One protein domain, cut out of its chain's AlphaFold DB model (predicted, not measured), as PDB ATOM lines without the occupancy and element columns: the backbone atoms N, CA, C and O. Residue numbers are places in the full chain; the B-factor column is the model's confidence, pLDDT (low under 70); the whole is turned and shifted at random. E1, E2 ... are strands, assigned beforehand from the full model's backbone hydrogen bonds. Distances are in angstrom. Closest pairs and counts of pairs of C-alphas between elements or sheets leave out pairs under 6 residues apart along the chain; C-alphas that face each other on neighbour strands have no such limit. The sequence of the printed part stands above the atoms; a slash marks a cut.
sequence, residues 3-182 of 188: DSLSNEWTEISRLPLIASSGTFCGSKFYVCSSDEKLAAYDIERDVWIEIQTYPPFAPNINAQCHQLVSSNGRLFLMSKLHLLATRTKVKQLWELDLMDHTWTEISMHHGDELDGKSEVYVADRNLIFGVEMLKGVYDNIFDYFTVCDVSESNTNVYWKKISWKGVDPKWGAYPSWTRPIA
ATOM      1  N   ASP A   3     169.101 218.518 159.318       87.06
ATOM      2  CA  ASP A   3     169.868 217.480 160.001       87.06
ATOM      3  C   ASP A   3     169.057 216.180 160.009       87.06
ATOM      4  O   ASP A   3     167.977 216.097 160.595       87.06
ATOM      5  N   SER A   4     169.578 215.149 159.346       89.88
ATOM      6  CA  SER A   4     168.916 213.848 159.249       89.88
ATOM      7  C   SER A   4     168.979 213.032 160.541       89.88
ATOM      8  O   SER A   4     168.166 212.124 160.704       89.88
ATOM      9  N   LEU A   5     169.911 213.330 161.457       90.56
ATOM     10  CA  LEU A   5     170.037 212.623 162.734       90.56
ATOM     11  C   LEU A   5     168.963 213.073 163.728       90.56
ATOM     12  O   LEU A   5     168.337 212.235 164.374       90.56
ATOM     13  N   SER A   6     168.741 214.385 163.835       92.44
ATOM     14  CA  SER A   6     167.677 214.971 164.662       92.44
ATOM     15  C   SER A   6     166.328 215.062 163.942       92.44
ATOM     16  O   SER A   6     165.295 215.167 164.598       92.44
ATOM     17  N   ASN A   7     166.318 214.964 162.607       91.50
ATOM     18  CA  ASN A   7     165.157 215.209 161.750       91.50
ATOM     19  C   ASN A   7     164.593 216.636 161.898       91.50
ATOM     20  O   ASN A   7     163.382 216.859 161.818       91.50
ATOM     21  N   GLU A   8     165.478 217.612 162.096       93.88
ATOM     22  CA  GLU A   8     165.118 219.012 162.304       93.88
ATOM     23  C   GLU A   8     165.682 219.927 161.214       93.88
ATOM     24  O   GLU A   8     166.674 219.632 160.540       93.88
ATOM     25  N   TRP A   9     165.019 221.070 161.031       92.88
ATOM     26  CA  TRP A   9     165.500 222.156 160.188       92.88
ATOM     27  C   TRP A   9     166.081 223.260 161.064       92.88
ATOM     28  O   TRP A   9     165.386 223.824 161.904       92.88
ATOM     29  N   THR A  10     167.333 223.619 160.812       88.56
ATOM     30  CA  THR A  10     168.000 224.770 161.424       88.56
ATOM     31  C   THR A  10     168.070 225.913 160.422       88.56
ATOM     32  O   THR A  10     168.478 225.721 159.271       88.56
ATOM     33  N   GLU A  11     167.675 227.113 160.831       88.94
ATOM     34  CA  GLU A  11     167.890 228.316 160.031       88.94
ATOM     35  C   GLU A  11     169.382 228.676 160.041       88.94
ATOM     36  O   GLU A  11     170.017 228.655 161.091       88.94
ATOM     37  N   ILE A  12     169.945 228.961 158.866       87.00
ATOM     38  CA  ILE A  12     171.329 229.437 158.726       87.00
ATOM     39  C   ILE A  12     171.315 230.928 158.416       87.00
ATOM     40  O   ILE A  12     170.295 231.454 157.957       87.00
ATOM     41  N   SER A  13     172.450 231.601 158.615       85.38
ATOM     42  CA  SER A  13     172.573 233.009 158.241       85.38
ATOM     43  C   SER A  13     172.119 233.245 156.794       85.38
ATOM     44  O   SER A  13     172.334 232.434 155.886       85.38
ATOM     45  N   ARG A  14     171.404 234.352 156.578       85.62
ATOM     46  CA  ARG A  14     170.769 234.632 155.289       85.62
ATOM     47  C   ARG A  14     171.823 234.985 154.243       85.62
ATOM     48  O   ARG A  14     172.633 235.885 154.449       85.62
ATOM     49  N   LEU A  15     171.743 234.321 153.094       82.25
ATOM     50  CA  LEU A  15     172.573 234.617 151.931       82.25
ATOM     51  C   LEU A  15     172.325 236.065 151.442       82.25
ATOM     52  O   LEU A  15     171.164 236.430 151.226       82.25
ATOM     53  N   PRO A  16     173.371 236.883 151.206       72.00
ATOM     54  CA  PRO A  16     173.218 238.255 150.704       72.00
ATOM     55  C   PRO A  16     172.908 238.350 149.195       72.00
ATOM     56  O   PRO A  16     172.787 239.448 148.658       72.00
ATOM     57  N   LEU A  17     172.775 237.217 148.502       77.06
ATOM     58  CA  LEU A  17     172.624 237.085 147.051       77.06
ATOM     59  C   LEU A  17     171.395 236.238 146.691       77.06
ATOM     60  O   LEU A  17     170.938 235.407 147.475       77.06
ATOM     61  N   ILE A  18     170.890 236.401 145.467       82.56
ATOM     62  CA  ILE A  18     169.914 235.472 144.884       82.56
ATOM     63  C   ILE A  18     170.707 234.351 144.205       82.56
ATOM     64  O   ILE A  18     171.224 234.530 143.103       82.56
ATOM     65  N   ALA A  19     170.842 233.209 144.882       83.12
ATOM     66  CA  ALA A  19     171.555 232.057 144.336       83.12
ATOM     67  C   ALA A  19     170.818 231.456 143.128       83.12
ATOM     68  O   ALA A  19     169.607 231.236 143.170       83.12
ATOM     69  N   SER A  20     171.573 231.155 142.073       83.44
ATOM     70  CA  SER A  20     171.122 230.439 140.874       83.44
ATOM     71  C   SER A  20     171.630 228.994 140.843       83.44
ATOM     72  O   SER A  20     170.947 228.110 140.327       83.44
ATOM     73  N   SER A  21     172.800 228.735 141.431       87.75
ATOM     74  CA  SER A  21     173.374 227.400 141.588       87.75
ATOM     75  C   SER A  21     174.210 227.323 142.862       87.75
ATOM     76  O   SER A  21     174.714 228.336 143.346       87.75
ATOM     77  N   GLY A  22     174.361 226.118 143.405       90.81
ATOM     78  CA  GLY A  22     175.209 225.878 144.560       90.81
ATOM     79  C   GLY A  22     175.730 224.451 144.611       90.81
ATOM     80  O   GLY A  22     175.113 223.529 144.079       90.81
ATOM     81  N   THR A  23     176.884 224.278 145.245       92.94
ATOM     82  CA  THR A  23     177.533 222.980 145.421       92.94
ATOM     83  C   THR A  23     178.389 222.969 146.683       92.94
ATOM     84  O   THR A  23     178.855 224.007 147.153       92.94
ATOM     85  N   PHE A  24     178.605 221.783 147.236       92.12
ATOM     86  CA  PHE A  24     179.517 221.583 148.354       92.12
ATOM     87  C   PHE A  24     180.913 221.272 147.843       92.12
ATOM     88  O   PHE A  24     181.068 220.368 147.031       92.12
ATOM     89  N   CYS A  25     181.920 221.989 148.338       92.81
ATOM     90  CA  CYS A  25     183.319 221.739 148.013       92.81
ATOM     91  C   CYS A  25     184.166 221.849 149.286       92.81
ATOM     92  O   CYS A  25     184.238 222.907 149.913       92.81
ATOM     93  N   GLY A  26     184.788 220.743 149.698       88.69
ATOM     94  CA  GLY A  26     185.471 220.673 150.992       88.69
ATOM     95  C   GLY A  26     184.501 220.928 152.152       88.69
ATOM     96  O   GLY A  26     183.462 220.280 152.238       88.69
ATOM     97  N   SER A  27     184.827 221.882 153.030       88.75
ATOM     98  CA  SER A  27     184.008 222.252 154.198       88.75
ATOM     99  C   SER A  27     183.034 223.412 153.958       88.75
ATOM    100  O   SER A  27     182.388 223.879 154.896       88.75
ATOM    101  N   LYS A  28     182.927 223.913 152.720       93.62
ATOM    102  CA  LYS A  28     182.130 225.105 152.405       93.62
ATOM    103  C   LYS A  28     181.045 224.811 151.379       93.62
ATOM    104  O   LYS A  28     181.225 224.016 150.454       93.62
ATOM    105  N   PHE A  29     179.920 225.498 151.538       93.06
ATOM    106  CA  PHE A  29     178.842 225.513 150.560       93.06
ATOM    107  C   PHE A  29     178.997 226.733 149.656       93.06
ATOM    108  O   PHE A  29     178.820 227.864 150.101       93.06
ATOM    109  N   TYR A  30     179.340 226.509 148.394       93.12
ATOM    110  CA  TYR A  30     179.524 227.565 147.409       93.12
ATOM    111  C   TYR A  30     178.220 227.819 146.674       93.12
ATOM    112  O   TYR A  30     177.535 226.879 146.274       93.12
ATOM    113  N   VAL A  31     177.909 229.088 146.443       91.06
ATOM    114  CA  VAL A  31     176.795 229.517 145.604       91.06
ATOM    115  C   VAL A  31     177.272 230.525 144.580       91.06
ATOM    116  O   VAL A  31     178.106 231.382 144.876       91.06
ATOM    117  N   CYS A  32     176.700 230.446 143.387       87.62
ATOM    118  CA  CYS A  32     176.769 231.520 142.416       87.62
ATOM    119  C   CYS A  32     175.383 232.120 142.211       87.62
ATOM    120  O   CYS A  32     174.361 231.447 142.374       87.62
ATOM    121  N   SER A  33     175.348 233.391 141.849       83.25
ATOM    122  CA  SER A  33     174.126 234.102 141.497       83.25
ATOM    123  C   SER A  33     173.971 234.242 139.983       83.25
ATOM    124  O   SER A  33     174.864 233.922 139.201       83.25
ATOM    125  N   SER A  34     172.798 234.699 139.542       74.56
ATOM    126  CA  SER A  34     172.564 235.027 138.130       74.56
ATOM    127  C   SER A  34     173.323 236.273 137.666       74.56
ATOM    128  O   SER A  34     173.510 236.442 136.470       74.56
ATOM    129  N   ASP A  35     173.729 237.144 138.595       73.56
ATOM    130  CA  ASP A  35     174.594 238.306 138.350       73.56
ATOM    131  C   ASP A  35     176.082 237.978 138.550       73.56
ATOM    132  O   ASP A  35     176.864 238.868 138.869       73.56
ATOM    133  N   GLU A  36     176.459 236.704 138.372       76.19
ATOM    134  CA  GLU A  36     177.857 236.271 138.264       76.19
ATOM    135  C   GLU A  36     178.710 236.544 139.523       76.19
ATOM    136  O   GLU A  36     179.932 236.678 139.465       76.19
ATOM    137  N   LYS A  37     178.078 236.590 140.701       85.19
ATOM    138  CA  LYS A  37     178.777 236.677 141.990       85.19
ATOM    139  C   LYS A  37     178.950 235.301 142.600       85.19
ATOM    140  O   LYS A  37     178.090 234.433 142.446       85.19
ATOM    141  N   LEU A  38     180.041 235.128 143.341       90.06
ATOM    142  CA  LEU A  38     180.349 233.910 144.076       90.06
ATOM    143  C   LEU A  38     180.397 234.201 145.576       90.06
ATOM    144  O   LEU A  38     181.024 235.161 146.021       90.06
ATOM    145  N   ALA A  39     179.753 233.348 146.364       92.44
ATOM    146  CA  ALA A  39     179.852 233.373 147.815       92.44
ATOM    147  C   ALA A  39     180.008 231.952 148.355       92.44
ATOM    148  O   ALA A  39     179.557 230.986 147.740       92.44
ATOM    149  N   ALA A  40     180.631 231.829 149.520       93.94
ATOM    150  CA  ALA A  40     180.765 230.572 150.234       93.94
ATOM    151  C   ALA A  40     180.222 230.710 151.653       93.94
ATOM    152  O   ALA A  40     180.553 231.659 152.360       93.94
ATOM    153  N   TYR A  41     179.407 229.753 152.072       93.44
ATOM    154  CA  TYR A  41     179.014 229.585 153.459       93.44
ATOM    155  C   TYR A  41     179.972 228.611 154.131       93.44
ATOM    156  O   TYR A  41     180.106 227.455 153.715       93.44
ATOM    157  N   ASP A  42     180.663 229.104 155.150       92.06
ATOM    158  CA  ASP A  42     181.522 228.310 156.013       92.06
ATOM    159  C   ASP A  42     180.664 227.719 157.135       92.06
ATOM    160  O   ASP A  42     180.257 228.435 158.049       92.06
ATOM    161  N   ILE A  43     180.360 226.420 157.037       86.38
ATOM    162  CA  ILE A  43     179.487 225.723 157.995       86.38
ATOM    163  C   ILE A  43     180.093 225.722 159.397       86.38
ATOM    164  O   ILE A  43     179.362 225.827 160.377       86.38
ATOM    165  N   GLU A  44     181.417 225.614 159.507       88.56
ATOM    166  CA  GLU A  44     182.094 225.549 160.806       88.56
ATOM    167  C   GLU A  44     182.020 226.887 161.544       88.56
ATOM    168  O   GLU A  44     182.022 226.927 162.774       88.56
ATOM    169  N   ARG A  45     181.967 227.990 160.790       90.31
ATOM    170  CA  ARG A  45     181.971 229.356 161.324       90.31
ATOM    171  C   ARG A  45     180.607 230.041 161.295       90.31
ATOM    172  O   ARG A  45     180.498 231.127 161.851       90.31
ATOM    173  N   ASP A  46     179.610 229.438 160.652       89.19
ATOM    174  CA  ASP A  46     178.274 230.002 160.413       89.19
ATOM    175  C   ASP A  46     178.310 231.405 159.770       89.19
ATOM    176  O   ASP A  46     177.587 232.328 160.150       89.19
ATOM    177  N   VAL A  47     179.177 231.590 158.770       92.12
ATOM    178  CA  VAL A  47     179.326 232.878 158.072       92.12
ATOM    179  C   VAL A  47     179.321 232.726 156.560       92.12
ATOM    180  O   VAL A  47     179.882 231.784 156.001       92.12
ATOM    181  N   TRP A  48     178.731 233.716 155.893       93.38
ATOM    182  CA  TRP A  48     178.889 233.923 154.457       93.38
ATOM    183  C   TRP A  48     180.136 234.753 154.168       93.38
ATOM    184  O   TRP A  48     180.382 235.777 154.805       93.38
ATOM    185  N   ILE A  49     180.894 234.324 153.166       92.50
ATOM    186  CA  ILE A  49     182.087 234.989 152.656       92.50
ATOM    187  C   ILE A  49     181.837 235.276 151.177       92.50
ATOM    188  O   ILE A  49     181.634 234.352 150.389       92.50
ATOM    189  N   GLU A  50     181.833 236.550 150.798       91.75
ATOM    190  CA  GLU A  50     181.822 236.939 149.387       91.75
ATOM    191  C   GLU A  50     183.211 236.701 148.788       91.75
ATOM    192  O   GLU A  50     184.222 237.112 149.361       91.75
ATOM    193  N   ILE A  51     183.261 236.013 147.648       91.00
ATOM    194  CA  ILE A  51     184.505 235.665 146.968       91.00
ATOM    195  C   ILE A  51     184.622 236.530 145.722       91.00
ATOM    196  O   ILE A  51     183.892 236.362 144.744       91.00
ATOM    197  N   GLN A  52     185.578 237.453 145.755       89.88
ATOM    198  CA  GLN A  52     185.956 238.223 144.580       89.88
ATOM    199  C   GLN A  52     186.856 237.364 143.698       89.88
ATOM    200  O   GLN A  52     187.874 236.863 144.167       89.88
ATOM    201  N   THR A  53     186.467 237.194 142.435       87.88
ATOM    202  CA  THR A  53     187.218 236.384 141.470       87.88
ATOM    203  C   THR A  53     187.880 237.249 140.406       87.88
ATOM    204  O   THR A  53     187.405 238.351 140.114       87.88
ATOM    205  N   TYR A  54     188.986 236.765 139.836       81.62
ATOM    206  CA  TYR A  54     189.665 237.412 138.714       81.62
ATOM    207  C   TYR A  54     189.839 236.445 137.526       81.62
ATOM    208  O   TYR A  54     190.488 235.409 137.674       81.62
ATOM    209  N   PRO A  55     189.300 236.761 136.334       78.44
ATOM    210  CA  PRO A  55     188.377 237.866 136.050       78.44
ATOM    211  C   PRO A  55     187.075 237.759 136.875       78.44
ATOM    212  O   PRO A  55     186.790 236.674 137.387       78.44
ATOM    213  N   PRO A  56     186.305 238.860 137.031       67.62
ATOM    214  CA  PRO A  56     185.006 238.851 137.703       67.62
ATOM    215  C   PRO A  56     184.042 237.969 136.903       67.62
ATOM    216  O   PRO A  56     183.375 238.437 135.988       67.62
ATOM    217  N   PHE A  57     184.056 236.678 137.240       64.12
ATOM    218  CA  PHE A  57     183.382 235.577 136.557       64.12
ATOM    219  C   PHE A  57     183.802 235.332 135.094       64.12
ATOM    220  O   PHE A  57     184.419 236.169 134.432       64.12
ATOM    221  N   ALA A  58     183.531 234.117 134.599       56.06
ATOM    222  CA  ALA A  58     183.902 233.701 133.246       56.06
ATOM    223  C   ALA A  58     183.380 234.725 132.209       56.06
ATOM    224  O   ALA A  58     182.199 235.050 132.231       56.06
ATOM    225  N   PRO A  59     184.222 235.233 131.293       49.09
ATOM    226  CA  PRO A  59     184.146 236.603 130.770       49.09
ATOM    227  C   PRO A  59     183.069 236.855 129.697       49.09
ATOM    228  O   PRO A  59     183.334 237.566 128.730       49.09
ATOM    229  N   ASN A  60     181.860 236.291 129.797       55.47
ATOM    230  CA  ASN A  60     180.896 236.364 128.701       55.47
ATOM    231  C   ASN A  60     179.459 236.690 129.136       55.47
ATOM    232  O   ASN A  60     178.672 235.805 129.452       55.47
ATOM    233  N   ILE A  61     179.099 237.960 128.910       48.94
ATOM    234  CA  ILE A  61     177.799 238.665 129.033       48.94
ATOM    235  C   ILE A  61     176.562 237.911 128.469       48.94
ATOM    236  O   ILE A  61     175.425 238.328 128.678       48.94
ATOM    237  N   ASN A  62     176.744 236.790 127.763       55.78
ATOM    238  CA  ASN A  62     175.680 236.008 127.119       55.78
ATOM    239  C   ASN A  62     175.513 234.587 127.689       55.78
ATOM    240  O   ASN A  62     174.845 233.755 127.066       55.78
ATOM    241  N   ALA A  63     176.140 234.273 128.825       57.34
ATOM    242  CA  ALA A  63     175.972 232.984 129.474       57.34
ATOM    243  C   ALA A  63     174.568 232.871 130.098       57.34
ATOM    244  O   ALA A  63     174.161 233.676 130.928       57.34
ATOM    245  N   GLN A  64     173.782 231.888 129.651       56.91
ATOM    246  CA  GLN A  64     172.369 231.759 130.056       56.91
ATOM    247  C   GLN A  64     172.158 230.852 131.271       56.91
ATOM    248  O   GLN A  64     171.070 230.827 131.846       56.91
ATOM    249  N   CYS A  65     173.155 230.049 131.635       61.25
ATOM    250  CA  CYS A  65     173.041 229.103 132.734       61.25
ATOM    251  C   CYS A  65     174.426 228.777 133.281       61.25
ATOM    252  O   CYS A  65     175.300 228.322 132.537       61.25
ATOM    253  N   HIS A  66     174.573 228.999 134.580       77.25
ATOM    254  CA  HIS A  66     175.752 228.673 135.356       77.25
ATOM    255  C   HIS A  66     175.385 227.570 136.332       77.25
ATOM    256  O   HIS A  66     174.465 227.742 137.132       77.25
ATOM    257  N   GLN A  67     176.083 226.439 136.260       88.44
ATOM    258  CA  GLN A  67     175.977 225.406 137.279       88.44
ATOM    259  C   GLN A  67     177.329 225.209 137.956       88.44
ATOM    260  O   GLN A  67     178.321 224.917 137.288       88.44
ATOM    261  N   LEU A  68     177.351 225.343 139.282       91.69
ATOM    262  CA  LEU A  68     178.499 224.964 140.093       91.69
ATOM    263  C   LEU A  68     178.530 223.450 140.286       91.69
ATOM    264  O   LEU A  68     177.510 222.815 140.568       91.69
ATOM    265  N   VAL A  69     179.722 222.880 140.165       92.81
ATOM    266  CA  VAL A  69     179.984 221.457 140.376       92.81
ATOM    267  C   VAL A  69     181.274 221.325 141.170       92.81
ATOM    268  O   VAL A  69     182.266 221.969 140.841       92.81
ATOM    269  N   SER A  70     181.284 220.489 142.205       93.75
ATOM    270  CA  SER A  70     182.517 220.123 142.899       93.75
ATOM    271  C   SER A  70     182.929 218.706 142.545       93.75
ATOM    272  O   SER A  70     182.101 217.801 142.538       93.75
ATOM    273  N   SER A  71     184.215 218.514 142.268       92.19
ATOM    274  CA  SER A  71     184.808 217.215 141.962       92.19
ATOM    275  C   SER A  71     186.152 217.129 142.675       92.19
ATOM    276  O   SER A  71     187.001 217.999 142.506       92.19
ATOM    277  N   ASN A  72     186.320 216.114 143.525       90.75
ATOM    278  CA  ASN A  72     187.547 215.855 144.287       90.75
ATOM    279  C   ASN A  72     188.133 217.091 145.015       90.75
ATOM    280  O   ASN A  72     189.330 217.361 144.948       90.75
ATOM    281  N   GLY A  73     187.278 217.885 145.672       91.31
ATOM    282  CA  GLY A  73     187.695 219.089 146.407       91.31
ATOM    283  C   GLY A  73     188.062 220.295 145.534       91.31
ATOM    284  O   GLY A  73     188.470 221.324 146.067       91.31
ATOM    285  N   ARG A  74     187.888 220.190 144.214       93.12
ATOM    286  CA  ARG A  74     188.027 221.286 143.252       93.12
ATOM    287  C   ARG A  74     186.648 221.823 142.889       93.12
ATOM    288  O   ARG A  74     185.657 221.083 142.919       93.12
ATOM    289  N   LEU A  75     186.584 223.111 142.564       94.12
ATOM    290  CA  LEU A  75     185.342 223.801 142.235       94.12
ATOM    291  C   LEU A  75     185.325 224.178 140.757       94.12
ATOM    292  O   LEU A  75     186.228 224.848 140.262       94.12
ATOM    293  N   PHE A  76     184.259 223.780 140.075       92.38
ATOM    294  CA  PHE A  76     184.067 224.014 138.657       92.38
ATOM    295  C   PHE A  76     182.779 224.780 138.394       92.38
ATOM    296  O   PHE A  76     181.780 224.646 139.107       92.38
ATOM    297  N   LEU A  77     182.798 225.542 137.311       89.94
ATOM    298  CA  LEU A  77     181.660 226.263 136.781       89.94
ATOM    299  C   LEU A  77     181.398 225.788 135.358       89.94
ATOM    300  O   LEU A  77     182.224 225.947 134.457       89.94
ATOM    301  N   MET A  78     180.211 225.232 135.155       87.62
ATOM    302  CA  MET A  78     179.695 224.941 133.831       87.62
ATOM    303  C   MET A  78     178.944 226.157 133.300       87.62
ATOM    304  O   MET A  78     177.996 226.620 133.934       87.62
ATOM    305  N   SER A  79     179.352 226.645 132.132       81.94
ATOM    306  CA  SER A  79     178.728 227.774 131.441       81.94
ATOM    307  C   SER A  79     178.272 227.377 130.040       81.94
ATOM    308  O   SER A  79     178.939 226.617 129.332       81.94
ATOM    309  N   LYS A  80     177.120 227.910 129.621       77.00
ATOM    310  CA  LYS A  80     176.600 227.783 128.254       77.00
ATOM    311  C   LYS A  80     176.672 229.131 127.556       77.00
ATOM    312  O   LYS A  80     175.868 230.017 127.845       77.00
ATOM    313  N   LEU A  81     177.584 229.253 126.601       73.88
ATOM    314  CA  LEU A  81     177.752 230.440 125.779       73.88
ATOM    315  C   LEU A  81     176.964 230.309 124.475       73.88
ATOM    316  O   LEU A  81     177.112 229.336 123.733       73.88
ATOM    317  N   HIS A  82     176.151 231.317 124.165       69.31
ATOM    318  CA  HIS A  82     175.522 231.440 122.856       69.31
ATOM    319  C   HIS A  82     176.274 232.466 122.005       69.31
ATOM    320  O   HIS A  82     176.229 233.667 122.269       69.31
ATOM    321  N   LEU A  83     176.972 231.992 120.972       70.50
ATOM    322  CA  LEU A  83     177.689 232.857 120.041       70.50
ATOM    323  C   LEU A  83     176.718 233.355 118.965       70.50
ATOM    324  O   LEU A  83     176.394 232.636 118.021       70.50
ATOM    325  N   LEU A  84     176.254 234.601 119.105       67.44
ATOM    326  CA  LEU A  84     175.262 235.210 118.206       67.44
ATOM    327  C   LEU A  84     175.713 235.235 116.737       67.44
ATOM    328  O   LEU A  84     174.898 235.019 115.844       67.44
ATOM    329  N   ALA A  85     177.005 235.468 116.492       70.31
ATOM    330  CA  ALA A  85     177.564 235.582 115.143       70.31
ATOM    331  C   ALA A  85     177.477 234.270 114.346       70.31
ATOM    332  O   ALA A  85     177.219 234.288 113.145       70.31
ATOM    333  N   THR A  86     177.668 233.135 115.016       67.00
ATOM    334  CA  THR A  86     177.719 231.801 114.399       67.00
ATOM    335  C   THR A  86     176.479 230.961 114.702       67.00
ATOM    336  O   THR A  86     176.353 229.859 114.185       67.00
ATOM    337  N   ARG A  87     175.566 231.457 115.553       69.00
ATOM    338  CA  ARG A  87     174.428 230.716 116.134       69.00
ATOM    339  C   ARG A  87     174.828 229.422 116.855       69.00
ATOM    340  O   ARG A  87     173.972 228.595 117.159       69.00
ATOM    341  N   THR A  88     176.106 229.256 117.184       68.00
ATOM    342  CA  THR A  88     176.611 228.059 117.860       68.00
ATOM    343  C   THR A  88     176.424 228.174 119.366       68.00
ATOM    344  O   THR A  88     176.631 229.239 119.957       68.00
ATOM    345  N   LYS A  89     176.070 227.059 120.006       72.25
ATOM    346  CA  LYS A  89     176.066 226.926 121.465       72.25
ATOM    347  C   LYS A  89     177.350 226.222 121.891       72.25
ATOM    348  O   LYS A  89     177.669 225.146 121.389       72.25
ATOM    349  N   VAL A  90     178.089 226.844 122.798       76.75
ATOM    350  CA  VAL A  90     179.366 226.342 123.304       76.75
ATOM    351  C   VAL A  90     179.217 226.062 124.790       76.75
ATOM    352  O   VAL A  90     178.696 226.891 125.535       76.75
ATOM    353  N   LYS A  91     179.651 224.880 125.217       81.31
ATOM    354  CA  LYS A  91     179.777 224.531 126.630       81.31
ATOM    355  C   LYS A  91     181.200 224.839 127.061       81.31
ATOM    356  O   LYS A  91     182.139 224.375 126.417       81.31
ATOM    357  N   GLN A  92     181.348 225.613 128.122       85.00
ATOM    358  CA  GLN A  92     182.645 225.943 128.693       85.00
ATOM    359  C   GLN A  92     182.706 225.419 130.120       85.00
ATOM    360  O   GLN A  92     181.785 225.642 130.909       85.00
ATOM    361  N   LEU A  93     183.797 224.738 130.437       88.75
ATOM    362  CA  LEU A  93     184.108 224.296 131.783       88.75
ATOM    363  C   LEU A  93     185.246 225.159 132.314       88.75
ATOM    364  O   LEU A  93     186.319 225.222 131.709       88.75
ATOM    365  N   TRP A  94     184.991 225.795 133.448       90.31
ATOM    366  CA  TRP A  94     185.947 226.633 134.151       90.31
ATOM    367  C   TRP A  94     186.259 226.016 135.500       90.31
ATOM    368  O   TRP A  94     185.370 225.474 136.154       90.31
ATOM    369  N   GLU A  95     187.501 226.128 135.926       92.25
ATOM    370  CA  GLU A  95     187.945 225.767 137.264       92.25
ATOM    371  C   GLU A  95     188.289 227.029 138.046       92.25
ATOM    372  O   GLU A  95     188.927 227.936 137.505       92.25
ATOM    373  N   LEU A  96     187.866 227.081 139.309       92.25
ATOM    374  CA  LEU A  96     188.285 228.117 140.240       92.25
ATOM    375  C   LEU A  96     189.490 227.632 141.038       92.25
ATOM    376  O   LEU A  96     189.385 226.658 141.787       92.25
ATOM    377  N   ASP A  97     190.589 228.375 140.956       91.81
ATOM    378  CA  ASP A  97     191.639 228.273 141.961       91.81
ATOM    379  C   ASP A  97     191.100 228.829 143.288       91.81
ATOM    380  O   ASP A  97     190.775 230.011 143.393       91.81
ATOM    381  N   LEU A  98     190.954 227.976 144.303       91.50
ATOM    382  CA  LEU A  98     190.398 228.371 145.602       91.50
ATOM    383  C   LEU A  98     191.367 229.198 146.461       91.50
ATOM    384  O   LEU A  98     190.933 229.746 147.472       91.50
ATOM    385  N   MET A  99     192.655 229.256 146.112       91.12
ATOM    386  CA  MET A  99     193.655 230.078 146.798       91.12
ATOM    387  C   MET A  99     193.719 231.473 146.177       91.12
ATOM    388  O   MET A  99     193.609 232.469 146.893       91.12
ATOM    389  N   ASP A 100     193.840 231.533 144.851       90.88
ATOM    390  CA  ASP A 100     194.027 232.788 144.116       90.88
ATOM    391  C   ASP A 100     192.702 233.417 143.655       90.88
ATOM    392  O   ASP A 100     192.665 234.563 143.205       90.88
ATOM    393  N   HIS A 101     191.592 232.682 143.780       91.62
ATOM    394  CA  HIS A 101     190.263 233.051 143.287       91.62
ATOM    395  C   HIS A 101     190.252 233.393 141.790       91.62
ATOM    396  O   HIS A 101     189.495 234.252 141.327       91.62
ATOM    397  N   THR A 102     191.081 232.700 141.012       90.31
ATOM    398  CA  THR A 102     191.203 232.903 139.567       90.31
ATOM    399  C   THR A 102     190.503 231.813 138.776       90.31
ATOM    400  O   THR A 102     190.651 230.627 139.075       90.31
ATOM    401  N   TRP A 103     189.773 232.208 137.734       89.31
ATOM    402  CA  TRP A 103     189.123 231.267 136.825       89.31
ATOM    403  C   TRP A 103     190.060 230.846 135.695       89.31
ATOM    404  O   TRP A 103     190.594 231.693 134.979       89.31
ATOM    405  N   THR A 104     190.178 229.538 135.478       89.00
ATOM    406  CA  THR A 104     190.892 228.955 134.336       89.00
ATOM    407  C   THR A 104     189.918 228.179 133.461       89.00
ATOM    408  O   THR A 104     189.188 227.319 133.953       89.00
ATOM    409  N   GLU A 105     189.885 228.465 132.158       88.69
ATOM    410  CA  GLU A 105     189.134 227.638 131.209       88.69
ATOM    411  C   GLU A 105     189.876 226.313 131.010       88.69
ATOM    412  O   GLU A 105     191.033 226.300 130.590       88.69
ATOM    413  N   ILE A 106     189.210 225.195 131.302       88.38
ATOM    414  CA  ILE A 106     189.808 223.860 131.168       88.38
ATOM    415  C   ILE A 106     189.247 223.085 129.976       88.38
ATOM    416  O   ILE A 106     189.908 222.178 129.467       88.38
ATOM    417  N   SER A 107     188.048 223.441 129.505       85.44
ATOM    418  CA  SER A 107     187.421 222.825 128.335       85.44
ATOM    419  C   SER A 107     186.485 223.786 127.620       85.44
ATOM    420  O   SER A 107     185.666 224.454 128.254       85.44
ATOM    421  N   MET A 108     186.529 223.749 126.290       83.12
ATOM    422  CA  MET A 108     185.548 224.367 125.411       83.12
ATOM    423  C   MET A 108     185.026 223.303 124.443       83.12
ATOM    424  O   MET A 108     185.776 222.746 123.644       83.12
ATOM    425  N   HIS A 109     183.731 223.007 124.513       75.75
ATOM    426  CA  HIS A 109     183.081 222.047 123.632       75.75
ATOM    427  C   HIS A 109     182.028 222.749 122.781       75.75
ATOM    428  O   HIS A 109     181.004 223.224 123.285       75.75
ATOM    429  N   HIS A 110     182.276 222.808 121.475       68.44
ATOM    430  CA  HIS A 110     181.268 223.195 120.499       68.44
ATOM    431  C   HIS A 110     180.223 222.084 120.465       68.44
ATOM    432  O   HIS A 110     180.523 220.970 120.043       68.44
ATOM    433  N   GLY A 111     179.026 222.356 120.980       60.16
ATOM    434  CA  GLY A 111     177.950 221.386 120.860       60.16
ATOM    435  C   GLY A 111     177.567 221.232 119.393       60.16
ATOM    436  O   GLY A 111     177.457 222.232 118.679       60.16
ATOM    437  N   ASP A 112     177.282 220.000 118.974       53.69
ATOM    438  CA  ASP A 112     176.327 219.783 117.883       53.69
ATOM    439  C   ASP A 112     175.008 220.478 118.258       53.69
ATOM    440  O   ASP A 112     174.776 220.708 119.446       53.69
ATOM    441  N   GLU A 113     174.172 220.841 117.278       45.00
ATOM    442  CA  GLU A 113     172.893 221.575 117.394       45.00
ATOM    443  C   GLU A 113     171.838 220.919 118.324       45.00
ATOM    444  O   GLU A 113     170.686 220.687 117.964       45.00
ATOM    445  N   LEU A 114     172.193 220.611 119.564       45.44
ATOM    446  CA  LEU A 114     171.328 220.116 120.609       45.44
ATOM    447  C   LEU A 114     170.681 221.332 121.256       45.44
ATOM    448  O   LEU A 114     171.147 221.950 122.214       45.44
ATOM    449  N   ASP A 115     169.595 221.705 120.595       45.91
ATOM    450  CA  ASP A 115     168.518 222.557 121.043       45.91
ATOM    451  C   ASP A 115     168.329 222.528 122.567       45.91
ATOM    452  O   ASP A 115     167.882 221.534 123.116       45.91
ATOM    453  N   GLY A 116     168.728 223.599 123.260       47.69
ATOM    454  CA  GLY A 116     168.016 224.168 124.415       47.69
ATOM    455  C   GLY A 116     167.734 223.272 125.630       47.69
ATOM    456  O   GLY A 116     166.989 223.695 126.513       47.69
ATOM    457  N   LYS A 117     168.289 222.062 125.710       57.12
ATOM    458  CA  LYS A 117     167.942 221.114 126.768       57.12
ATOM    459  C   LYS A 117     168.538 221.520 128.107       57.12
ATOM    460  O   LYS A 117     169.689 221.963 128.223       57.12
ATOM    461  N   SER A 118     167.704 221.348 129.128       62.22
ATOM    462  CA  SER A 118     168.052 221.454 130.538       62.22
ATOM    463  C   SER A 118     168.976 220.295 130.891       62.22
ATOM    464  O   SER A 118     168.537 219.190 131.177       62.22
ATOM    465  N   GLU A 119     170.274 220.534 130.802       73.69
ATOM    466  CA  GLU A 119     171.281 219.595 131.282       73.69
ATOM    467  C   GLU A 119     171.600 219.909 132.729       73.69
ATOM    468  O   GLU A 119     171.718 221.081 133.087       73.69
ATOM    469  N   VAL A 120     171.765 218.858 133.517       79.56
ATOM    470  CA  VAL A 120     172.272 218.931 134.879       79.56
ATOM    471  C   VAL A 120     173.641 218.279 134.894       79.56
ATOM    472  O   VAL A 120     173.855 217.227 134.289       79.56
ATOM    473  N   TYR A 121     174.568 218.924 135.586       86.00
ATOM    474  CA  TYR A 121     175.925 218.447 135.761       86.00
ATOM    475  C   TYR A 121     176.103 217.877 137.167       86.00
ATOM    476  O   TYR A 121     175.688 218.485 138.152       86.00
ATOM    477  N   VAL A 122     176.695 216.697 137.268       87.81
ATOM    478  CA  VAL A 122     177.016 216.038 138.542       87.81
ATOM    479  C   VAL A 122     178.436 215.509 138.472       87.81
ATOM    480  O   VAL A 122     178.939 215.264 137.379       87.81
ATOM    481  N   ALA A 123     179.092 215.331 139.610       90.56
ATOM    482  CA  ALA A 123     180.447 214.809 139.635       90.56
ATOM    483  C   ALA A 123     180.597 213.650 140.615       90.56
ATOM    484  O   ALA A 123     179.939 213.615 141.651       90.56
ATOM    485  N   ASP A 124     181.487 212.727 140.263       86.50
ATOM    486  CA  ASP A 124     181.967 211.646 141.119       86.50
ATOM    487  C   ASP A 124     183.479 211.515 140.938       86.50
ATOM    488  O   ASP A 124     183.975 211.446 139.812       86.50
ATOM    489  N   ARG A 125     184.225 211.492 142.046       87.81
ATOM    490  CA  ARG A 125     185.697 211.489 142.045       87.81
ATOM    491  C   ARG A 125     186.243 212.597 141.129       87.81
ATOM    492  O   ARG A 125     186.029 213.767 141.436       87.81
ATOM    493  N   ASN A 126     186.902 212.232 140.026       90.06
ATOM    494  CA  ASN A 126     187.480 213.124 139.011       90.06
ATOM    495  C   ASN A 126     186.643 213.192 137.719       90.06
ATOM    496  O   ASN A 126     187.150 213.606 136.683       90.06
ATOM    497  N   LEU A 127     185.397 212.723 137.729       89.56
ATOM    498  CA  LEU A 127     184.537 212.682 136.552       89.56
ATOM    499  C   LEU A 127     183.378 213.659 136.724       89.56
ATOM    500  O   LEU A 127     182.679 213.626 137.734       89.56
ATOM    501  N   ILE A 128     183.142 214.485 135.708       90.12
ATOM    502  CA  ILE A 128     181.966 215.349 135.601       90.12
ATOM    503  C   ILE A 128     181.052 214.782 134.522       90.12
ATOM    504  O   ILE A 128     181.445 214.626 133.368       90.12
ATOM    505  N   PHE A 129     179.808 214.510 134.882       86.62
ATOM    506  CA  PHE A 129     178.778 213.982 134.005       86.62
ATOM    507  C   PHE A 129     177.792 215.085 133.637       86.62
ATOM    508  O   PHE A 129     177.247 215.749 134.515       86.62
ATOM    509  N   GLY A 130     177.537 215.264 132.344       84.06
ATOM    510  CA  GLY A 130     176.444 216.079 131.825       84.06
ATOM    511  C   GLY A 130     175.272 215.182 131.440       84.06
ATOM    512  O   GLY A 130     175.392 214.367 130.515       84.06
ATOM    513  N   VAL A 131     174.151 215.337 132.144       77.94
ATOM    514  CA  VAL A 131     172.928 214.545 131.972       77.94
ATOM    515  C   VAL A 131     171.824 215.438 131.410       77.94
ATOM    516  O   VAL A 131     171.410 216.408 132.042       77.94
ATOM    517  N   GLU A 132     171.337 215.120 130.211       73.19
ATOM    518  CA  GLU A 132     170.192 215.808 129.604       73.19
ATOM    519  C   GLU A 132     168.891 215.380 130.306       73.19
ATOM    520  O   GLU A 132     168.493 214.216 130.248       73.19
ATOM    521  N   MET A 133     168.203 216.327 130.952       57.78
ATOM    522  CA  MET A 133     166.869 216.112 131.514       57.78
ATOM    523  C   MET A 133     165.820 216.399 130.436       57.78
ATOM    524  O   MET A 133     165.798 217.480 129.842       57.78
ATOM    525  N   LEU A 134     164.925 215.443 130.176       55.94
ATOM    526  CA  LEU A 134     163.796 215.659 129.271       55.94
ATOM    527  C   LEU A 134     162.850 216.724 129.828       55.94
ATOM    528  O   LEU A 134     162.453 216.684 130.991       55.94
ATOM    529  N   LYS A 135     162.407 217.620 128.946       46.19
ATOM    530  CA  LYS A 135     161.274 218.513 129.191       46.19
ATOM    531  C   LYS A 135     160.139 218.106 128.245       46.19
ATOM    532  O   LYS A 135     159.987 218.689 127.180       46.19
ATOM    533  N   GLY A 136     159.387 217.051 128.580       45.47
ATOM    534  CA  GLY A 136     158.250 216.604 127.761       45.47
ATOM    535  C   GLY A 136     157.670 215.225 128.108       45.47
ATOM    536  O   GLY A 136     158.341 214.399 128.711       45.47
ATOM    537  N   VAL A 137     156.411 215.010 127.697       45.12
ATOM    538  CA  VAL A 137     155.540 213.832 127.947       45.12
ATOM    539  C   VAL A 137     155.891 212.610 127.080       45.12
ATOM    540  O   VAL A 137     155.341 211.532 127.274       45.12
ATOM    541  N   TYR A 138     156.809 212.752 126.124       48.97
ATOM    542  CA  TYR A 138     157.170 211.672 125.211       48.97
ATOM    543  C   TYR A 138     158.444 210.965 125.676       48.97
ATOM    544  O   TYR A 138     159.466 211.613 125.901       48.97
ATOM    545  N   ASP A 139     158.348 209.636 125.776       48.75
ATOM    546  CA  ASP A 139     159.343 208.636 126.199       48.75
ATOM    547  C   ASP A 139     160.633 208.576 125.347       48.75
ATOM    548  O   ASP A 139     161.212 207.509 125.137       48.75
ATOM    549  N   ASN A 140     161.141 209.704 124.854       47.97
ATOM    550  CA  ASN A 140     162.442 209.754 124.194       47.97
ATOM    551  C   ASN A 140     163.556 209.711 125.243       47.97
ATOM    552  O   ASN A 140     164.223 210.703 125.512       47.97
ATOM    553  N   ILE A 141     163.737 208.539 125.848       54.03
ATOM    554  CA  ILE A 141     164.854 208.206 126.729       54.03
ATOM    555  C   ILE A 141     166.151 208.546 125.988       54.03
ATOM    556  O   ILE A 141     166.426 207.969 124.934       54.03
ATOM    557  N   PHE A 142     166.956 209.467 126.529       59.41
ATOM    558  CA  PHE A 142     168.307 209.669 126.013       59.41
ATOM    559  C   PHE A 142     169.075 208.367 126.142       59.41
ATOM    560  O   PHE A 142     169.151 207.781 127.221       59.41
ATOM    561  N   ASP A 143     169.641 207.909 125.032       64.50
ATOM    562  CA  ASP A 143     170.463 206.710 124.975       64.50
ATOM    563  C   ASP A 143     171.937 207.018 125.246       64.50
ATOM    564  O   ASP A 143     172.769 206.135 125.054       64.50
ATOM    565  N   TYR A 144     172.255 208.226 125.737       69.38
ATOM    566  CA  TYR A 144     173.593 208.622 126.151       69.38
ATOM    567  C   TYR A 144     173.625 209.638 127.305       69.38
ATOM    568  O   TYR A 144     172.640 210.312 127.598       69.38
ATOM    569  N   PHE A 145     174.797 209.773 127.917       78.44
ATOM    570  CA  PHE A 145     175.210 210.909 128.742       78.44
ATOM    571  C   PHE A 145     176.591 211.389 128.282       78.44
ATOM    572  O   PHE A 145     177.260 210.725 127.483       78.44
ATOM    573  N   THR A 146     177.017 212.556 128.753       82.56
ATOM    574  CA  THR A 146     178.370 213.063 128.488       82.56
ATOM    575  C   THR A 146     179.213 212.974 129.748       82.56
ATOM    576  O   THR A 146     178.697 213.187 130.841       82.56
ATOM    577  N   VAL A 147     180.491 212.634 129.612       85.94
ATOM    578  CA  VAL A 147     181.446 212.592 130.723       85.94
ATOM    579  C   VAL A 147     182.703 213.369 130.359       85.94
ATOM    580  O   VAL A 147     183.168 213.310 129.222       85.94
ATOM    581  N   CYS A 148     183.247 214.079 131.331       87.31
ATOM    582  CA  CYS A 148     184.514 214.782 131.274       87.31
ATOM    583  C   CYS A 148     185.390 214.262 132.414       87.31
ATOM    584  O   CYS A 148     184.950 214.256 133.563       87.31
ATOM    585  N   ASP A 149     186.597 213.803 132.099       89.62
ATOM    586  CA  ASP A 149     187.586 213.424 133.106       89.62
ATOM    587  C   ASP A 149     188.454 214.643 133.421       89.62
ATOM    588  O   ASP A 149     189.135 215.166 132.540       89.62
ATOM    589  N   VAL A 150     188.386 215.107 134.666       89.31
ATOM    590  CA  VAL A 150     189.135 216.256 135.183       89.31
ATOM    591  C   VAL A 150     190.319 215.827 136.052       89.31
ATOM    592  O   VAL A 150     190.851 216.644 136.793       89.31
ATOM    593  N   SER A 151     190.742 214.559 136.011       83.88
ATOM    594  CA  SER A 151     191.872 214.059 136.813       83.88
ATOM    595  C   SER A 151     193.200 214.735 136.476       83.88
ATOM    596  O   SER A 151     193.991 215.012 137.378       83.88
ATOM    597  N   GLU A 152     193.439 215.031 135.199       71.56
ATOM    598  CA  GLU A 152     194.606 215.785 134.764       71.56
ATOM    599  C   GLU A 152     194.356 217.286 134.948       71.56
ATOM    600  O   GLU A 152     193.368 217.834 134.465       71.56
ATOM    601  N   SER A 153     195.285 217.981 135.604       61.06
ATOM    602  CA  SER A 153     195.298 219.446 135.742       61.06
ATOM    603  C   SER A 153     195.661 220.174 134.437       61.06
ATOM    604  O   SER A 153     196.073 221.331 134.459       61.06
ATOM    605  N   ASN A 154     195.582 219.483 133.301       58.62
ATOM    606  CA  ASN A 154     195.978 220.006 132.005       58.62
ATOM    607  C   ASN A 154     194.789 220.724 131.360       58.62
ATOM    608  O   ASN A 154     193.659 220.237 131.366       58.62
ATOM    609  N   THR A 155     195.052 221.883 130.766       64.62
ATOM    610  CA  THR A 155     194.095 222.571 129.899       64.62
ATOM    611  C   THR A 155     193.798 221.694 128.672       64.62
ATOM    612  O   THR A 155     194.708 221.073 128.122       64.62
ATOM    613  N   ASN A 156     192.532 221.647 128.234       68.69
ATOM    614  CA  ASN A 156     191.981 220.793 127.162       68.69
ATOM    615  C   ASN A 156     191.480 219.400 127.580       68.69
ATOM    616  O   ASN A 156     191.670 218.415 126.858       68.69
ATOM    617  N   VAL A 157     190.751 219.311 128.693       79.94
ATOM    618  CA  VAL A 157     189.922 218.124 128.959       79.94
ATOM    619  C   VAL A 157     188.774 218.055 127.946       79.94
ATOM    620  O   VAL A 157     188.252 219.082 127.500       79.94
ATOM    621  N   TYR A 158     188.376 216.848 127.545       81.31
ATOM    622  CA  TYR A 158     187.394 216.645 126.480       81.31
ATOM    623  C   TYR A 158     186.184 215.848 126.959       81.31
ATOM    624  O   TYR A 158     186.278 214.933 127.777       81.31
ATOM    625  N   TRP A 159     185.030 216.189 126.393       83.94
ATOM    626  CA  TRP A 159     183.770 215.521 126.678       83.94
ATOM    627  C   TRP A 159     183.620 214.278 125.802       83.94
ATOM    628  O   TRP A 159     183.693 214.352 124.575       83.94
ATOM    629  N   LYS A 160     183.370 213.127 126.428       82.31
ATOM    630  CA  LYS A 160     183.014 211.876 125.753       82.31
ATOM    631  C   LYS A 160     181.520 211.623 125.873       82.31
ATOM    632  O   LYS A 160     180.953 211.703 126.959       82.31
ATOM    633  N   LYS A 161     180.894 211.241 124.763       80.50
ATOM    634  CA  LYS A 161     179.518 210.740 124.731       80.50
ATOM    635  C   LYS A 161     179.523 209.242 125.035       80.50
ATOM    636  O   LYS A 161     180.134 208.475 124.293       80.50
ATOM    637  N   ILE A 162     178.851 208.822 126.101       77.31
ATOM    638  CA  ILE A 162     178.718 207.412 126.485       77.31
ATOM    639  C   ILE A 162     177.279 206.980 126.269       77.31
ATOM    640  O   ILE A 162     176.370 207.580 126.834       77.31
ATOM    641  N   SER A 163     177.071 205.928 125.475       73.81
ATOM    642  CA  SER A 163     175.740 205.356 125.288       73.81
ATOM    643  C   SER A 163     175.345 204.434 126.443       73.81
ATOM    644  O   SER A 163     176.115 203.563 126.844       73.81
ATOM    645  N   TRP A 164     174.096 204.540 126.899       66.31
ATOM    646  CA  TRP A 164     173.486 203.632 127.874       66.31
ATOM    647  C   TRP A 164     173.400 202.182 127.382       66.31
ATOM    648  O   TRP A 164     173.314 201.275 128.203       66.31
ATOM    649  N   LYS A 165     173.464 201.928 126.065       61.16
ATOM    650  CA  LYS A 165     173.415 200.566 125.499       61.16
ATOM    651  C   LYS A 165     174.625 199.699 125.878       61.16
ATOM    652  O   LYS A 165     174.547 198.484 125.746       61.16
ATOM    653  N   GLY A 166     175.724 200.313 126.324       52.19
ATOM    654  CA  GLY A 166     176.931 199.623 126.793       52.19
ATOM    655  C   GLY A 166     177.101 199.589 128.316       52.19
ATOM    656  O   GLY A 166     178.111 199.076 128.788       52.19
ATOM    657  N   VAL A 167     176.158 200.146 129.083       55.38
ATOM    658  CA  VAL A 167     176.193 200.178 130.556       55.38
ATOM    659  C   VAL A 167     175.436 198.959 131.098       55.38
ATOM    660  O   VAL A 167     174.420 198.576 130.522       55.38
ATOM    661  N   ASP A 168     175.937 198.327 132.170       47.91
ATOM    662  CA  ASP A 168     175.385 197.078 132.728       47.91
ATOM    663  C   ASP A 168     173.841 197.149 132.857       47.91
ATOM    664  O   ASP A 168     173.313 198.091 133.461       47.91
ATOM    665  N   PRO A 169     173.089 196.179 132.298       48.62
ATOM    666  CA  PRO A 169     171.626 196.178 132.286       48.62
ATOM    667  C   PRO A 169     170.964 196.260 133.671       48.62
ATOM    668  O   PRO A 169     169.789 196.624 133.740       48.62
ATOM    669  N   LYS A 170     171.685 196.015 134.776       46.72
ATOM    670  CA  LYS A 170     171.192 196.308 136.138       46.72
ATOM    671  C   LYS A 170     170.788 197.777 136.333       46.72
ATOM    672  O   LYS A 170     169.888 198.057 137.120       46.72
ATOM    673  N   TRP A 171     171.386 198.701 135.582       44.66
ATOM    674  CA  TRP A 171     171.060 200.133 135.601       44.66
ATOM    675  C   TRP A 171     169.912 200.502 134.643       44.66
ATOM    676  O   TRP A 171     169.320 201.573 134.756       44.66
ATOM    677  N   GLY A 172     169.543 199.600 133.726       42.12
ATOM    678  CA  GLY A 172     168.451 199.772 132.762       42.12
ATOM    679  C   GLY A 172     167.050 199.470 133.310       42.12
ATOM    680  O   GLY A 172     166.068 199.664 132.592       42.12
ATOM    681  N   ALA A 173     166.931 199.013 134.561       41.38
ATOM    682  CA  ALA A 173     165.664 198.576 135.161       41.38
ATOM    683  C   ALA A 173     164.838 199.702 135.818       41.38
ATOM    684  O   ALA A 173     163.718 199.460 136.267       41.38
ATOM    685  N   TYR A 174     165.355 200.933 135.873       45.09
ATOM    686  CA  TYR A 174     164.675 202.049 136.532       45.09
ATOM    687  C   TYR A 174     163.682 202.766 135.591       45.09
ATOM    688  O   TYR A 174     164.015 202.988 134.416       45.09
ATOM    689  N   PRO A 175     162.474 203.141 136.068       43.16
ATOM    690  CA  PRO A 175     161.490 203.889 135.283       43.16
ATOM    691  C   PRO A 175     162.063 205.220 134.772       43.16
ATOM    692  O   PRO A 175     162.944 205.812 135.402       43.16
ATOM    693  N   SER A 176     161.557 205.694 133.627       47.38
ATOM    694  CA  SER A 176     162.096 206.818 132.837       47.38
ATOM    695  C   SER A 176     162.339 208.107 133.634       47.38
ATOM    696  O   SER A 176     163.271 208.843 133.320       47.38
ATOM    697  N   TRP A 177     161.585 208.352 134.710       41.44
ATOM    698  CA  TRP A 177     161.736 209.533 135.573       41.44
ATOM    699  C   TRP A 177     162.771 209.392 136.702       41.44
ATOM    700  O   TRP A 177     163.124 210.384 137.330       41.44
ATOM    701  N   THR A 178     163.283 208.185 136.956       42.84
ATOM    702  CA  THR A 178     164.286 207.913 138.013       42.84
ATOM    703  C   THR A 178     165.705 207.720 137.475       42.84
ATOM    704  O   THR A 178     166.669 207.802 138.229       42.84
ATOM    705  N   ARG A 179     165.859 207.549 136.155       45.59
ATOM    706  CA  ARG A 179     167.163 207.394 135.488       45.59
ATOM    707  C   ARG A 179     168.139 208.572 135.617       45.59
ATOM    708  O   ARG A 179     169.332 208.294 135.661       45.59
ATOM    709  N   PRO A 180     167.723 209.851 135.701       45.81
ATOM    710  CA  PRO A 180     168.702 210.921 135.877       45.81
ATOM    711  C   PRO A 180     169.272 211.011 137.299       45.81
ATOM    712  O   PRO A 180     170.227 211.747 137.517       45.81
ATOM    713  N   ILE A 181     168.722 210.251 138.253       45.28
ATOM    714  CA  ILE A 181     169.242 210.112 139.619       45.28
ATOM    715  C   ILE A 181     169.854 208.713 139.761       45.28
ATOM    716  O   ILE A 181     169.564 207.960 140.686       45.28
ATOM    717  N   ALA A 182     170.704 208.323 138.815       42.97
ATOM    718  CA  ALA A 182     171.715 207.333 139.139       42.97
ATOM    719  C   ALA A 182     172.829 208.095 139.859       42.97
ATOM    720  O   ALA A 182     173.574 208.849 139.236       42.97
TER     721      ALA A 182
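AT A GLANCE: This is residues 3 to 182 of the 188 residues of the protein "F-box/kelch-repeat protein" of Trifolium medium (UniProt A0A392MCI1). Three twisted four-stranded sheets stand face to face in turn, like three blades of an incomplete propeller: the first strands of the blades, E1, E5 and E9, come together on the inner side with E5 between the other two, and the ring is open from E9 round to E1. The blades reach outward from there to E4, E8 and E12, while residues 3 to 11 stick out as a free arm and residues 164 to 182 make a long tail with no named element. The printed part has 180 residues, with no named helix and twelve named strands, E1 to E12 along the chain; the sheets are E1 E2 E3 E4, E5 E6 E7 E8 and E9 E10 E11 E12, each antiparallel. The class is all strand, though under half of the residues, 84 of 180, are in named elements. The whole is compact, with a radius of gyration of the C-alphas of 17.6 A, and spans 49 by 47 by 33 A.

IN THESE COORDINATES: Go first through residues 3 to 18, which hold no named element, and find C-alpha 19 at (171.555, 232.057, 144.336), where E1, residues 19 to 25, begins. E2, residues 28 to 33, E3, residues 38 to 42, and E4, residues 47 to 51, follow. Look next at C-alpha 63 at (175.972, 232.984, 129.474): here E5 begins, and it runs to residue 71 over 22.0 A. E6, residues 74 to 83, is the longest strand by residues and measures 27.9 A; E7, residues 88 to 96, measures 25.2 A. E8, residues 103 to 110, measures 19.8 A and bends by 57 degrees at residue 106. E9, residues 118 to 124, measures 20.0 A, and E10, residues 127 to 133, measures 18.7 A. E11 is residues 144 to 149, and E12, residues 159 to 163, ends at C-alpha 163 at (175.740, 205.356, 125.288).

HOW THE PARTS SIT: Each sheet is a meander, each strand the antiparallel neighbour of the one before, and each is strongly twisted. In the first, look for N 23 and O 30 of the hairpin E1 and E2, 2.9 A apart, N 31 and O 39 of E2 and E3, 2.8 A, and N 49 and O 40 of E3 and E4, 2.8 A, each within hydrogen-bond range. This sheet is face to face with the sheet E5 E6 E7 E8, their best planes 27 degrees apart. The closest C-alphas of the edge strands E1 and E5 are those of Ser 21 and Gln 67, 5.4 A apart. In the second sheet, N 69 and O 76 of E5 and E6 are 2.9 A apart, N 79 and O 92 of E6 and E7 2.9 A, and N 93 and O 107 of E7 and E8 2.9 A. It is face to face with the sheet E9 E10 E11 E12 too, their best planes 11 degrees apart. The closest C-alphas of E5 and E9 are those of Ser 71 and Ala 123, 5.5 A apart. In the third sheet, find N 122 and O 129 of E9 and E10, 3.0 A apart, N 130 and O 146 of E10 and E11, 2.8 A, and N 147 and O 160 of E11 and E12, 2.8 A. E1 and E9 are apart.

THE WHOLE: The C-alphas of Ser 6 and Ala 85 are the two farthest apart, 54.5 A. The printed part has no cut; the link from E4 to E5, 11 residues, is long. Residues 3 to 11 stand free, and the body without them spans 45 by 41 by 34 A. The mean pLDDT of the printed part is 75.8, with 59 residues under 70, among them residues 56 to 65, 110 to 118, 133 to 144 and 164 to 182.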